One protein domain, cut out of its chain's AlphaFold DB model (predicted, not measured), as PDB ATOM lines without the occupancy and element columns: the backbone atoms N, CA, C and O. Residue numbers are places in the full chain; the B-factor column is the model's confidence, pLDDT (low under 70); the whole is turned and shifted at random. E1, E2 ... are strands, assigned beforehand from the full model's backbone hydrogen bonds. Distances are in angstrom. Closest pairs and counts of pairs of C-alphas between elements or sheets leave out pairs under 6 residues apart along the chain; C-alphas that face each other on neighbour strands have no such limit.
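AT A GLANCE: This is residues 9 to 103 of the 103 residues of the protein "Glyco_hydro_63N domain-containing protein" of Schistosoma rodhaini (UniProt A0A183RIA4). A twisted sheet of four strands, E2 to E5, makes a wall, and a separate two-stranded ribbon of E1 and E6 lies partly over one of its faces. Ribbon and sheet come near each other where E6 begins, beside E4 and E5, and spread like a wedge toward the other end of the ribbon, so loosely that they make only a partial sandwich. The 95 printed residues hold six named strands, E1 to E6 along the chain, and no named helix; the class is all strand. The sheets, both antiparallel, have the orders E2 E3 E4 E5 and E1 E6. The outline is elongated, 50 by 32 by 24 A, and the whole is only just loose, close to compact, with a radius of gyration of the C-alphas of 15.3 A.

HOW THE PARTS SIT: E1, residues 9 to 17, is the antiparallel neighbour of E6, residues 93 to 101, at 160 degrees; N 10 and O 100 are 2.7 A apart, within hydrogen-bond range. E1 is apart from E2, residues 37 to 43. E2 and E3, residues 48 to 54, form an antiparallel hairpin at 163 degrees, with N 41 and O 50 at 2.8 A. E3 and E4, residues 58 to 65, form a hairpin at 172 degrees, with N 51 and O 62 at 2.8 A. E4 and E5, residues 77 to 84, form a hairpin at 166 degrees, with N 61 and O 81 at 2.8 A. E2 to E5 are a meander, each strand the antiparallel neighbour of the one before; E2 and E5 are its edge strands. Their sheet is twisted, its C-alphas up to 4.0 A off the best plane. The closest C-alphas of E5 and E6, those of Ala 82 and Thr 93, are 7.5 A apart. E1 is apart from E3, E4 and E5.

IN THESE COORDINATES: E1 begins at C-alpha 9, (40.854, -7.898, -58.720), and is 26.8 A long. E2 is 16.5 A long and E3 20.1 A. E4 begins at C-alpha 58, (30.425, 2.810, -34.676), and is 23.2 A long; E5 is 23.8 A long. E6, 26.2 A long, ends at C-alpha 101, (37.804, -6.555, -61.821).

THE WHOLE: The two C-alphas farthest apart, those of Glu 21 and Asp 70, are 51.2 A apart. The printed part has no cut. The links E1 to E2, of 19 residues, and E4 to E5, of 11 residues, are long. The mean pLDDT of the printed part is 82.8; residue 22 and residues 68 to 74, 87 to 93 and 101 to 103 are under 70.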
ATOM      1  N   LEU A   9      42.030  -8.068 -59.549       82.62
ATOM      2  CA  LEU A   9      40.854  -7.898 -58.720       82.62
ATOM      3  C   LEU A   9      41.122  -6.807 -57.673       82.62
ATOM      4  O   LEU A   9      42.065  -6.904 -56.878       82.62
ATOM      5  N   LEU A  10      40.274  -5.787 -57.678       86.00
ATOM      6  CA  LEU A  10      40.162  -4.769 -56.649       86.00
ATOM      7  C   LEU A  10      39.155  -5.219 -55.597       86.00
ATOM      8  O   LEU A  10      38.023  -5.588 -55.903       86.00
ATOM      9  N   PHE A  11      39.569  -5.128 -54.343       87.38
ATOM     10  CA  PHE A  11      38.699  -5.239 -53.183       87.38
ATOM     11  C   PHE A  11      38.608  -3.882 -52.488       87.38
ATOM     12  O   PHE A  11      39.646  -3.291 -52.157       87.38
ATOM     13  N   GLY A  12      37.385  -3.433 -52.227       89.25
ATOM     14  CA  GLY A  12      37.071  -2.222 -51.478       89.25
ATOM     15  C   GLY A  12      36.024  -2.493 -50.399       89.25
ATOM     16  O   GLY A  12      35.304  -3.491 -50.440       89.25
ATOM     17  N   VAL A  13      35.946  -1.589 -49.428       90.56
ATOM     18  CA  VAL A  13      34.913  -1.601 -48.388       90.56
ATOM     19  C   VAL A  13      34.146  -0.296 -48.489       90.56
ATOM     20  O   VAL A  13      34.750   0.764 -48.626       90.56
ATOM     21  N   MET A  14      32.823  -0.385 -48.412       91.12
ATOM     22  CA  MET A  14      31.956   0.767 -48.197       91.12
ATOM     23  C   MET A  14      31.097   0.532 -46.971       91.12
ATOM     24  O   MET A  14      30.751  -0.606 -46.652       91.12
ATOM     25  N   TRP A  15      30.707   1.599 -46.295       89.44
ATOM     26  CA  TRP A  15      29.752   1.507 -45.199       89.44
ATOM     27  C   TRP A  15      28.815   2.704 -45.202       89.44
ATOM     28  O   TRP A  15      29.109   3.750 -45.778       89.44
ATOM     29  N   THR A  16      27.656   2.518 -44.587       86.81
ATOM     30  CA  THR A  16      26.676   3.576 -44.352       86.81
ATOM     31  C   THR A  16      26.020   3.346 -43.000       86.81
ATOM     32  O   THR A  16      25.910   2.208 -42.523       86.81
ATOM     33  N   ILE A  17      25.569   4.434 -42.396       79.50
ATOM     34  CA  ILE A  17      24.680   4.396 -41.243       79.50
ATOM     35  C   ILE A  17      23.259   4.449 -41.802       79.50
ATOM     36  O   ILE A  17      22.966   5.272 -42.668       79.50
ATOM     37  N   GLN A  18      22.378   3.553 -41.351       73.81
ATOM     38  CA  GLN A  18      20.958   3.641 -41.692       73.81
ATOM     39  C   GLN A  18      20.313   4.789 -40.916       73.81
ATOM     40  O   GLN A  18      19.656   4.579 -39.901       73.81
ATOM     41  N   ASP A  19      20.511   5.999 -41.426       73.75
ATOM     42  CA  ASP A  19      19.771   7.194 -41.051       73.75
ATOM     43  C   ASP A  19      18.770   7.514 -42.185       73.75
ATOM     44  O   ASP A  19      19.199   7.761 -43.319       73.75
ATOM     45  N   PRO A  20      17.446   7.465 -41.928       71.00
ATOM     46  CA  PRO A  20      16.421   7.792 -42.918       71.00
ATOM     47  C   PRO A  20      16.492   9.231 -43.446       71.00
ATOM     48  O   PRO A  20      16.032   9.480 -44.559       71.00
ATOM     49  N   GLU A  21      17.033  10.167 -42.663       76.31
ATOM     50  CA  GLU A  21      17.121  11.582 -43.032       76.31
ATOM     51  C   GLU A  21      18.465  11.926 -43.683       76.31
ATOM     52  O   GLU A  21      18.509  12.760 -44.586       76.31
ATOM     53  N   ASN A  22      19.552  11.260 -43.279       69.50
ATOM     54  CA  ASN A  22      20.910  11.542 -43.760       69.50
ATOM     55  C   ASN A  22      21.646  10.281 -44.218       69.50
ATOM     56  O   ASN A  22      22.591   9.799 -43.591       69.50
ATOM     57  N   PHE A  23      21.237   9.761 -45.370       75.38
ATOM     58  CA  PHE A  23      21.861   8.585 -45.959       75.38
ATOM     59  C   PHE A  23      23.170   8.940 -46.684       75.38
ATOM     60  O   PHE A  23      23.155   9.574 -47.740       75.38
ATOM     61  N   ALA A  24      24.310   8.508 -46.136       80.00
ATOM     62  CA  ALA A  24      25.635   8.812 -46.679       80.00
ATOM     63  C   ALA A  24      26.509   7.555 -46.809       80.00
ATOM     64  O   ALA A  24      26.869   6.918 -45.818       80.00
ATOM     65  N   TYR A  25      26.899   7.222 -48.043       86.31
ATOM     66  CA  TYR A  25      27.879   6.168 -48.296       86.31
ATOM     67  C   TYR A  25      29.300   6.682 -48.085       86.31
ATOM     68  O   TYR A  25      29.689   7.710 -48.637       86.31
ATOM     69  N   ARG A  26      30.096   5.908 -47.351       88.50
ATOM     70  CA  ARG A  26      31.524   6.148 -47.141       88.50
ATOM     71  C   ARG A  26      32.341   5.086 -47.862       88.50
ATOM     72  O   ARG A  26      31.983   3.908 -47.856       88.50
ATOM     73  N   HIS A  27      33.424   5.521 -48.500       86.62
ATOM     74  CA  HIS A  27      34.328   4.670 -49.282       86.62
ATOM     75  C   HIS A  27      35.762   5.203 -49.232       86.62
ATOM     76  O   HIS A  27      36.692   4.484 -48.871       86.62
ATOM     77  N   SER A  28      35.932   6.475 -49.592       87.94
ATOM     78  CA  SER A  28      37.211   7.179 -49.535       87.94
ATOM     79  C   SER A  28      37.406   7.811 -48.160       87.94
ATOM     80  O   SER A  28      36.435   8.232 -47.541       87.94
ATOM     81  N   CYS A  29      38.656   7.915 -47.705       87.50
ATOM     82  CA  CYS A  29      38.993   8.725 -46.536       87.50
ATOM     83  C   CYS A  29      38.894  10.207 -46.914       87.50
ATOM     84  O   CYS A  29      39.762  10.709 -47.632       87.50
ATOM     85  N   ASP A  30      37.850  10.885 -46.446       87.56
ATOM     86  CA  ASP A  30      37.642  12.316 -46.661       87.56
ATOM     87  C   ASP A  30      37.716  13.042 -45.313       87.56
ATOM     88  O   ASP A  30      37.104  12.641 -44.333       87.56
ATOM     89  N   GLN A  31      38.475  14.131 -45.245       86.31
ATOM     90  CA  GLN A  31      38.611  14.924 -44.021       86.31
ATOM     91  C   GLN A  31      37.307  15.628 -43.591       86.31
ATOM     92  O   GLN A  31      37.233  16.149 -42.479       86.31
ATOM     93  N   PHE A  32      36.296  15.670 -44.461       87.38
ATOM     94  CA  PHE A  32      35.012  16.326 -44.226       87.38
ATOM     95  C   PHE A  32      33.830  15.347 -44.112       87.38
ATOM     96  O   PHE A  32      32.685  15.788 -44.048       87.38
ATOM     97  N   ASP A  33      34.071  14.032 -44.045       86.19
ATOM     98  CA  ASP A  33      33.010  13.010 -43.944       86.19
ATOM     99  C   ASP A  33      32.456  12.795 -42.519       86.19
ATOM    100  O   ASP A  33      31.558  11.969 -42.308       86.19
ATOM    101  N   GLY A  34      32.991  13.523 -41.535       87.81
ATOM    102  CA  GLY A  34      32.604  13.433 -40.127       87.81
ATOM    103  C   GLY A  34      33.103  12.176 -39.406       87.81
ATOM    104  O   GLY A  34      32.734  11.964 -38.251       87.81
ATOM    105  N   VAL A  35      33.931  11.346 -40.045       90.94
ATOM    106  CA  VAL A  35      34.603  10.221 -39.389       90.94
ATOM    107  C   VAL A  35      35.692  10.761 -38.471       90.94
ATOM    108  O   VAL A  35      36.487  11.626 -38.829       90.94
ATOM    109  N   LEU A  36      35.722  10.251 -37.244       93.44
ATOM    110  CA  LEU A  36      36.570  10.791 -36.186       93.44
ATOM    111  C   LEU A  36      38.026  10.378 -36.354       93.44
ATOM    112  O   LEU A  36      38.920  11.135 -35.982       93.44
ATOM    113  N   SER A  37      38.283   9.173 -36.871       94.62
ATOM    114  CA  SER A  37      39.640   8.776 -37.240       94.62
ATOM    115  C   SER A  37      39.702   7.576 -38.180       94.62
ATOM    116  O   SER A  37      38.857   6.680 -38.137       94.62
ATOM    117  N   TYR A  38      40.786   7.540 -38.952       94.62
ATOM    118  CA  TYR A  38      41.216   6.427 -39.790       94.62
ATOM    119  C   TYR A  38      42.634   6.036 -39.380       94.62
ATOM    120  O   TYR A  38      43.566   6.796 -39.630       94.62
ATOM    121  N   ASN A  39      42.821   4.871 -38.761       95.88
ATOM    122  CA  ASN A  39      44.118   4.492 -38.205       95.88
ATOM    123  C   ASN A  39      44.484   3.042 -38.509       95.88
ATOM    124  O   ASN A  39      43.644   2.148 -38.447       95.88
ATOM    125  N   TRP A  40      45.766   2.795 -38.765       96.88
ATOM    126  CA  TRP A  40      46.336   1.456 -38.637       96.88
ATOM    127  C   TRP A  40      46.727   1.241 -37.180       96.88
ATOM    128  O   TRP A  40      47.511   2.014 -36.637       96.88
ATOM    129  N   LEU A  41      46.179   0.201 -36.555       97.56
ATOM    130  CA  LEU A  41      46.643  -0.245 -35.243       97.56
ATOM    131  C   LEU A  41      47.958  -1.011 -35.396       97.56
ATOM    132  O   LEU A  41      48.901  -0.790 -34.646       97.56
ATOM    133  N   GLU A  42      48.025  -1.872 -36.411       97.62
ATOM    134  CA  GLU A  42      49.205  -2.660 -36.759       97.62
ATOM    135  C   GLU A  42      49.232  -2.875 -38.272       97.62
ATOM    136  O   GLU A  42      48.188  -3.099 -38.890       97.62
ATOM    137  N   HIS A  43      50.413  -2.813 -38.886       96.25
ATOM    138  CA  HIS A  43      50.587  -3.128 -40.301       96.25
ATOM    139  C   HIS A  43      52.065  -3.389 -40.608       96.25
ATOM    140  O   HIS A  43      52.910  -2.537 -40.341       96.25
ATOM    141  N   ASP A  44      52.388  -4.530 -41.217       94.31
ATOM    142  CA  ASP A  44      53.778  -4.911 -41.527       94.31
ATOM    143  C   ASP A  44      54.197  -4.589 -42.976       94.31
ATOM    144  O   ASP A  44      55.329  -4.840 -43.395       94.31
ATOM    145  N   GLY A  45      53.268  -4.070 -43.784       90.56
ATOM    146  CA  GLY A  45      53.504  -3.768 -45.197       90.56
ATOM    147  C   GLY A  45      53.503  -4.992 -46.113       90.56
ATOM    148  O   GLY A  45      53.651  -4.836 -47.331       90.56
ATOM    149  N   ARG A  46      53.362  -6.208 -45.572       87.44
ATOM    150  CA  ARG A  46      53.668  -7.450 -46.288       87.44
ATOM    151  C   ARG A  46      52.679  -8.573 -46.067       87.44
ATOM    152  O   ARG A  46      52.248  -9.115 -47.077       87.44
ATOM    153  N   THR A  47      52.340  -8.943 -44.843       89.38
ATOM    154  CA  THR A  47      51.600 -10.172 -44.534       89.38
ATOM    155  C   THR A  47      50.332  -9.930 -43.732       89.38
ATOM    156  O   THR A  47      49.385 -10.693 -43.896       89.38
ATOM    157  N   PHE A  48      50.233  -8.857 -42.950       93.69
ATOM    158  CA  PHE A  48      49.028  -8.587 -42.170       93.69
ATOM    159  C   PHE A  48      48.838  -7.103 -41.871       93.69
ATOM    160  O   PHE A  48      49.745  -6.276 -41.992       93.69
ATOM    161  N   GLY A  49      47.631  -6.777 -41.432       96.12
ATOM    162  CA  GLY A  49      47.352  -5.483 -40.845       96.12
ATOM    163  C   GLY A  49      45.955  -5.404 -40.264       96.12
ATOM    164  O   GLY A  49      45.041  -6.095 -40.718       96.12
ATOM    165  N   THR A  50      45.805  -4.525 -39.283       97.62
ATOM    166  CA  THR A  50      44.547  -4.201 -38.620       97.62
ATOM    167  C   THR A  50      44.335  -2.698 -38.684       97.62
ATOM    168  O   THR A  50      45.077  -1.922 -38.080       97.62
ATOM    169  N   GLN A  51      43.310  -2.289 -39.417       96.88
ATOM    170  CA  GLN A  51      42.833  -0.920 -39.489       96.88
ATOM    171  C   GLN A  51      41.634  -0.745 -38.556       96.88
ATOM    172  O   GLN A  51      40.750  -1.603 -38.492       96.88
ATOM    173  N   GLN A  52      41.586   0.387 -37.869       96.50
ATOM    174  CA  GLN A  52      40.439   0.847 -37.111       96.50
ATOM    175  C   GLN A  52      39.933   2.164 -37.698       96.50
ATOM    176  O   GLN A  52      40.695   3.108 -37.912       96.50
ATOM    177  N   ILE A  53      38.630   2.211 -37.935       95.00
ATOM    178  CA  ILE A  53      37.895   3.402 -38.333       95.00
ATOM    179  C   ILE A  53      36.960   3.736 -37.177       95.00
ATOM    180  O   ILE A  53      36.122   2.917 -36.790       95.00
ATOM    181  N   VAL A  54      37.135   4.919 -36.596       93.81
ATOM    182  CA  VAL A  54      36.264   5.416 -35.530       93.81
ATOM    183  C   VAL A  54      35.291   6.389 -36.161       93.81
ATOM    184  O   VAL A  54      35.642   7.524 -36.465       93.81
ATOM    185  N   ASP A  55      34.074   5.919 -36.366       90.06
ATOM    186  CA  ASP A  55      32.950   6.713 -36.824       90.06
ATOM    187  C   ASP A  55      32.237   7.366 -35.625       90.06
ATOM    188  O   ASP A  55      32.541   7.088 -34.458       90.06
ATOM    189  N   THR A  56      31.258   8.223 -35.894       86.62
ATOM    190  CA  THR A  56      30.451   8.877 -34.857       86.62
ATOM    191  C   THR A  56      29.735   7.845 -33.985       86.62
ATOM    192  O   THR A  56      29.820   7.911 -32.756       86.62
ATOM    193  N   HIS A  57      29.096   6.857 -34.618       84.44
ATOM    194  CA  HIS A  57      28.223   5.885 -33.952       84.44
ATOM    195  C   HIS A  57      28.848   4.491 -33.809       84.44
ATOM    196  O   HIS A  57      28.445   3.725 -32.932       84.44
ATOM    197  N   HIS A  58      29.870   4.162 -34.605       88.19
ATOM    198  CA  HIS A  58      30.425   2.810 -34.676       88.19
ATOM    199  C   HIS A  58      31.944   2.814 -34.760       88.19
ATOM    200  O   HIS A  58      32.569   3.754 -35.242       88.19
ATOM    201  N   ILE A  59      32.544   1.725 -34.298       93.19
ATOM    202  CA  ILE A  59      33.953   1.425 -34.513       93.19
ATOM    203  C   ILE A  59      34.009   0.258 -35.487       93.19
ATOM    204  O   ILE A  59      33.522  -0.836 -35.187       93.19
ATOM    205  N   ILE A  60      34.604   0.493 -36.652       93.62
ATOM    206  CA  ILE A  60      34.798  -0.519 -37.686       93.62
ATOM    207  C   ILE A  60      36.247  -0.985 -37.610       93.62
ATOM    208  O   ILE A  60      37.178  -0.186 -37.672       93.62
ATOM    209  N   THR A  61      36.446  -2.288 -37.462       96.12
ATOM    210  CA  THR A  61      37.767  -2.918 -37.484       96.12
ATOM    211  C   THR A  61      37.873  -3.804 -38.714       96.12
ATOM    212  O   THR A  61      37.058  -4.712 -38.903       96.12
ATOM    213  N   ILE A  62      38.886  -3.536 -39.533       95.44
ATOM    214  CA  ILE A  62      39.195  -4.271 -40.758       95.44
ATOM    215  C   ILE A  62      40.569  -4.901 -40.570       95.44
ATOM    216  O   ILE A  62      41.568  -4.198 -40.458       95.44
ATOM    217  N   SER A  63      40.632  -6.226 -40.547       96.19
ATOM    218  CA  SER A  63      41.891  -6.962 -40.427       96.19
ATOM    219  C   SER A  63      42.104  -7.857 -41.634       96.19
ATOM    220  O   SER A  63      41.147  -8.473 -42.112       96.19
ATOM    221  N   PHE A  64      43.344  -7.983 -42.094       93.62
ATOM    222  CA  PHE A  64      43.695  -8.907 -43.162       93.62
ATOM    223  C   PHE A  64      44.919  -9.748 -42.817       93.62
ATOM    224  O   PHE A  64      45.808  -9.312 -42.086       93.62
ATOM    225  N   VAL A  65      44.971 -10.938 -43.411       92.75
ATOM    226  CA  VAL A  65      46.142 -11.817 -43.410       92.75
ATOM    227  C   VAL A  65      46.389 -12.304 -44.833       92.75
ATOM    228  O   VAL A  65      45.457 -12.650 -45.563       92.75
ATOM    229  N   LYS A  66      47.659 -12.331 -45.220       87.88
ATOM    230  CA  LYS A  66      48.183 -12.945 -46.435       87.88
ATOM    231  C   LYS A  66      49.149 -14.040 -45.995       87.88
ATOM    232  O   LYS A  66      50.205 -13.706 -45.453       87.88
ATOM    233  N   PRO A  67      48.798 -15.323 -46.168       80.88
ATOM    234  CA  PRO A  67      49.702 -16.415 -45.856       80.88
ATOM    235  C   PRO A  67      51.029 -16.227 -46.594       80.88
ATOM    236  O   PRO A  67      51.047 -15.860 -47.769       80.88
ATOM    237  N   SER A  68      52.144 -16.485 -45.914       66.56
ATOM    238  CA  SER A  68      53.431 -16.653 -46.581       66.56
ATOM    239  C   SER A  68      53.373 -17.963 -47.368       66.56
ATOM    240  O   SER A  68      53.574 -19.029 -46.790       66.56
ATOM    241  N   SER A  69      53.010 -17.919 -48.650       59.94
ATOM    242  CA  SER A  69      53.050 -19.107 -49.499       59.94
ATOM    243  C   SER A  69      54.313 -19.116 -50.356       59.94
ATOM    244  O   SER A  69      54.582 -18.192 -51.120       59.94
ATOM    245  N   ASP A  70      55.054 -20.220 -50.268       57.75
ATOM    246  CA  ASP A  70      56.161 -20.585 -51.162       57.75
ATOM    247  C   ASP A  70      55.672 -21.024 -52.564       57.75
ATOM    248  O   ASP A  70      56.451 -21.500 -53.386       57.75
ATOM    249  N   PHE A  71      54.377 -20.873 -52.875       50.97
ATOM    250  CA  PHE A  71      53.770 -21.341 -54.122       50.97
ATOM    251  C   PHE A  71      52.805 -20.316 -54.728       50.97
ATOM    252  O   PHE A  71      51.912 -19.827 -54.051       50.97
ATOM    253  N   ILE A  72      53.002 -20.080 -56.033       55.41
ATOM    254  CA  ILE A  72      52.192 -19.559 -57.167       55.41
ATOM    255  C   ILE A  72      50.809 -18.888 -56.920       55.41
ATOM    256  O   ILE A  72      50.410 -18.057 -57.736       55.41
ATOM    257  N   ARG A  73      50.064 -19.166 -55.844       60.59
ATOM    258  CA  ARG A  73      48.805 -18.486 -55.484       60.59
ATOM    259  C   ARG A  73      48.935 -17.802 -54.122       60.59
ATOM    260  O   ARG A  73      49.034 -18.453 -53.085       60.59
ATOM    261  N   SER A  74      48.939 -16.471 -54.142       67.75
ATOM    262  CA  SER A  74      48.846 -15.645 -52.938       67.75
ATOM    263  C   SER A  74      47.373 -15.420 -52.616       67.75
ATOM    264  O   SER A  74      46.763 -14.477 -53.121       67.75
ATOM    265  N   ASP A  75      46.813 -16.274 -51.768       79.44
ATOM    266  CA  ASP A  75      45.493 -16.034 -51.192       79.44
ATOM    267  C   ASP A  75      45.575 -14.953 -50.106       79.44
ATOM    268  O   ASP A  75      46.647 -14.599 -49.604       79.44
ATOM    269  N   TRP A  76      44.433 -14.378 -49.762       85.62
ATOM    270  CA  TRP A  76      44.315 -13.420 -48.672       85.62
ATOM    271  C   TRP A  76      42.933 -13.535 -48.051       85.62
ATOM    272  O   TRP A  76      41.963 -13.917 -48.703       85.62
ATOM    273  N   THR A  77      42.835 -13.213 -46.769       90.38
ATOM    274  CA  THR A  77      41.562 -13.181 -46.049       90.38
ATOM    275  C   THR A  77      41.401 -11.825 -45.397       90.38
ATOM    276  O   THR A  77      42.353 -11.284 -44.836       90.38
ATOM    277  N   VAL A  78      40.189 -11.282 -45.474       92.50
ATOM    278  CA  VAL A  78      39.789 -10.061 -44.776       92.50
ATOM    279  C   VAL A  78      38.653 -10.401 -43.828       92.50
ATOM    280  O   VAL A  78      37.725 -11.123 -44.184       92.50
ATOM    281  N   ARG A  79      38.717  -9.836 -42.626       94.44
ATOM    282  CA  ARG A  79      37.620  -9.802 -41.666       94.44
ATOM    283  C   ARG A  79      37.240  -8.351 -41.427       94.44
ATOM    284  O   ARG A  79      38.102  -7.522 -41.148       94.44
ATOM    285  N   ILE A  80      35.944  -8.077 -41.500       93.44
ATOM    286  CA  ILE A  80      35.352  -6.783 -41.160       93.44
ATOM    287  C   ILE A  80      34.451  -7.013 -39.952       93.44
ATOM    288  O   ILE A  80      33.700  -7.988 -39.899       93.44
ATOM    289  N   SER A  81      34.543  -6.133 -38.967       92.75
ATOM    290  CA  SER A  81      33.639  -6.108 -37.821       92.75
ATOM    291  C   SER A  81      33.255  -4.673 -37.516       92.75
ATOM    292  O   SER A  81      34.087  -3.778 -37.638       92.75
ATOM    293  N   ALA A  82      32.007  -4.463 -37.122       90.62
ATOM    294  CA  ALA A  82      31.497  -3.171 -36.700       90.62
ATOM    295  C   ALA A  82      30.828  -3.340 -35.338       90.62
ATOM    296  O   ALA A  82      30.058  -4.280 -35.133       90.62
ATOM    297  N   VAL A  83      31.148  -2.451 -34.403       90.31
ATOM    298  CA  VAL A  83      30.539  -2.423 -33.071       90.31
ATOM    299  C   VAL A  83      30.032  -1.022 -32.770       90.31
ATOM    300  O   VAL A  83      30.683  -0.040 -33.122       90.31
ATOM    301  N   ALA A  84      28.876  -0.918 -32.116       86.88
ATOM    302  CA  ALA A  84      28.363   0.368 -31.654       86.88
ATOM    303  C   ALA A  84      29.350   1.001 -30.664       86.88
ATOM    304  O   ALA A  84      29.828   0.345 -29.733       86.88
ATOM    305  N   ARG A  85      29.649   2.286 -30.862       86.50
ATOM    306  CA  ARG A  85      30.540   3.064 -29.997       86.50
ATOM    307  C   ARG A  85      29.858   3.411 -28.673       86.50
ATOM    308  O   ARG A  85      30.508   3.380 -27.633       86.50
ATOM    309  N   ASN A  86      28.547   3.666 -28.708       80.62
ATOM    310  CA  ASN A  86      27.698   3.846 -27.534       80.62
ATOM    311  C   ASN A  86      26.596   2.784 -27.517       80.62
ATOM    312  O   ASN A  86      25.794   2.702 -28.436       80.62
ATOM    313  N   ARG A  87      26.503   2.003 -26.433       60.69
ATOM    314  CA  ARG A  87      25.507   0.917 -26.290       60.69
ATOM    315  C   ARG A  87      24.052   1.389 -26.149       60.69
ATOM    316  O   ARG A  87      23.164   0.554 -26.036       60.69
ATOM    317  N   VAL A  88      23.823   2.699 -26.100       62.94
ATOM    318  CA  VAL A  88      22.494   3.305 -25.929       62.94
ATOM    319  C   VAL A  88      21.883   3.717 -27.276       62.94
ATOM    320  O   VAL A  88      20.683   3.966 -27.331       62.94
ATOM    321  N   SER A  89      22.669   3.769 -28.363       58.69
ATOM    322  CA  SER A  89      22.137   4.068 -29.695       58.69
ATOM    323  C   SER A  89      21.789   2.782 -30.451       58.69
ATOM    324  O   SER A  89      22.537   1.805 -30.436       58.69
ATOM    325  N   PHE A  90      20.612   2.772 -31.080       63.78
ATOM    326  CA  PHE A  90      20.094   1.653 -31.880       63.78
ATOM    327  C   PHE A  90      20.478   1.782 -33.362       63.78
ATOM    328  O   PHE A  90      19.826   1.203 -34.229       63.78
ATOM    329  N   ASP A  91      21.528   2.548 -33.658       67.00
ATOM    330  CA  ASP A  91      21.921   2.845 -35.030       67.00
ATOM    331  C   ASP A  91      22.452   1.581 -35.707       67.00
ATOM    332  O   ASP A  91      23.403   0.941 -35.240       67.00
ATOM    333  N   VAL A  92      21.845   1.232 -36.837       68.50
ATOM    334  CA  VAL A  92      22.251   0.084 -37.644       68.50
ATOM    335  C   VAL A  92      23.300   0.541 -38.658       68.50
ATOM    336  O   VAL A  92      23.045   1.427 -39.475       68.50
ATOM    337  N   THR A  93      24.488  -0.069 -38.632       68.75
ATOM    338  CA  THR A  93      25.476   0.084 -39.712       68.75
ATOM    339  C   THR A  93      25.319  -1.041 -40.710       68.75
ATOM    340  O   THR A  93      25.412  -2.215 -40.342       68.75
ATOM    341  N   ASN A  94      25.221  -0.690 -41.986       75.12
ATOM    342  CA  ASN A  94      25.414  -1.656 -43.054       75.12
ATOM    343  C   ASN A  94      26.840  -1.535 -43.590       75.12
ATOM    344  O   ASN A  94      27.263  -0.467 -44.040       75.12
ATOM    345  N   CYS A  95      27.575  -2.644 -43.545       72.88
ATOM    346  CA  CYS A  95      28.881  -2.771 -44.183       72.88
ATOM    347  C   CYS A  95      28.718  -3.527 -45.502       72.88
ATOM    348  O   CYS A  95      28.197  -4.642 -45.520       72.88
ATOM    349  N   TYR A  96      29.190  -2.930 -46.592       78.62
ATOM    350  CA  TYR A  96      29.156  -3.509 -47.927       78.62
ATOM    351  C   TYR A  96      30.570  -3.843 -48.386       78.62
ATOM    352  O   TYR A  96      31.505  -3.046 -48.281       78.62
ATOM    353  N   GLN A  97      30.711  -5.039 -48.937       75.12
ATOM    354  CA  GLN A  97      31.943  -5.492 -49.556       75.12
ATOM    355  C   GLN A  97      31.858  -5.269 -51.065       75.12
ATOM    356  O   GLN A  97      30.927  -5.750 -51.709       75.12
ATOM    357  N   LEU A  98      32.833  -4.553 -51.622       75.00
ATOM    358  CA  LEU A  98      32.924  -4.303 -53.055       75.00
ATOM    359  C   LEU A  98      34.060  -5.103 -53.686       75.00
ATOM    360  O   LEU A  98      35.187  -5.122 -53.186       75.00
ATOM    361  N   PHE A  99      33.764  -5.686 -54.843       71.31
ATOM    362  CA  PHE A  99      34.745  -6.294 -55.727       71.31
ATOM    363  C   PHE A  99      34.604  -5.690 -57.123       71.31
ATOM    364  O   PHE A  99      33.502  -5.650 -57.664       71.31
ATOM    365  N   SER A 100      35.714  -5.245 -57.705       72.38
ATOM    366  CA  SER A 100      35.786  -4.810 -59.103       72.38
ATOM    367  C   SER A 100      36.938  -5.530 -59.784       72.38
ATOM    368  O   SER A 100      38.026  -5.607 -59.222       72.38
ATOM    369  N   ALA A 101      36.719  -6.077 -60.975       63.12
ATOM    370  CA  ALA A 101      37.804  -6.555 -61.821       63.12
ATOM    371  C   ALA A 101      38.117  -5.454 -62.838       63.12
ATOM    372  O   ALA A 101      37.233  -5.062 -63.596       63.12
ATOM    373  N   ASP A 102      39.350  -4.941 -62.823       56.69
ATOM    374  CA  ASP A 102      39.838  -4.083 -63.905       56.69
ATOM    375  C   ASP A 102      39.998  -4.997 -65.145       56.69
ATOM    376  O   ASP A 102      40.826  -5.916 -65.110       56.69
ATOM    377  N   PHE A 103      39.148  -4.818 -66.170       48.72
ATOM    378  CA  PHE A 103      39.210  -5.528 -67.463       48.72
ATOM    379  C   PHE A 103      40.084  -4.782 -68.471       48.72
ATOM    380  O   PHE A 103      39.973  -3.535 -68.529       48.72
TER     381      PHE A 103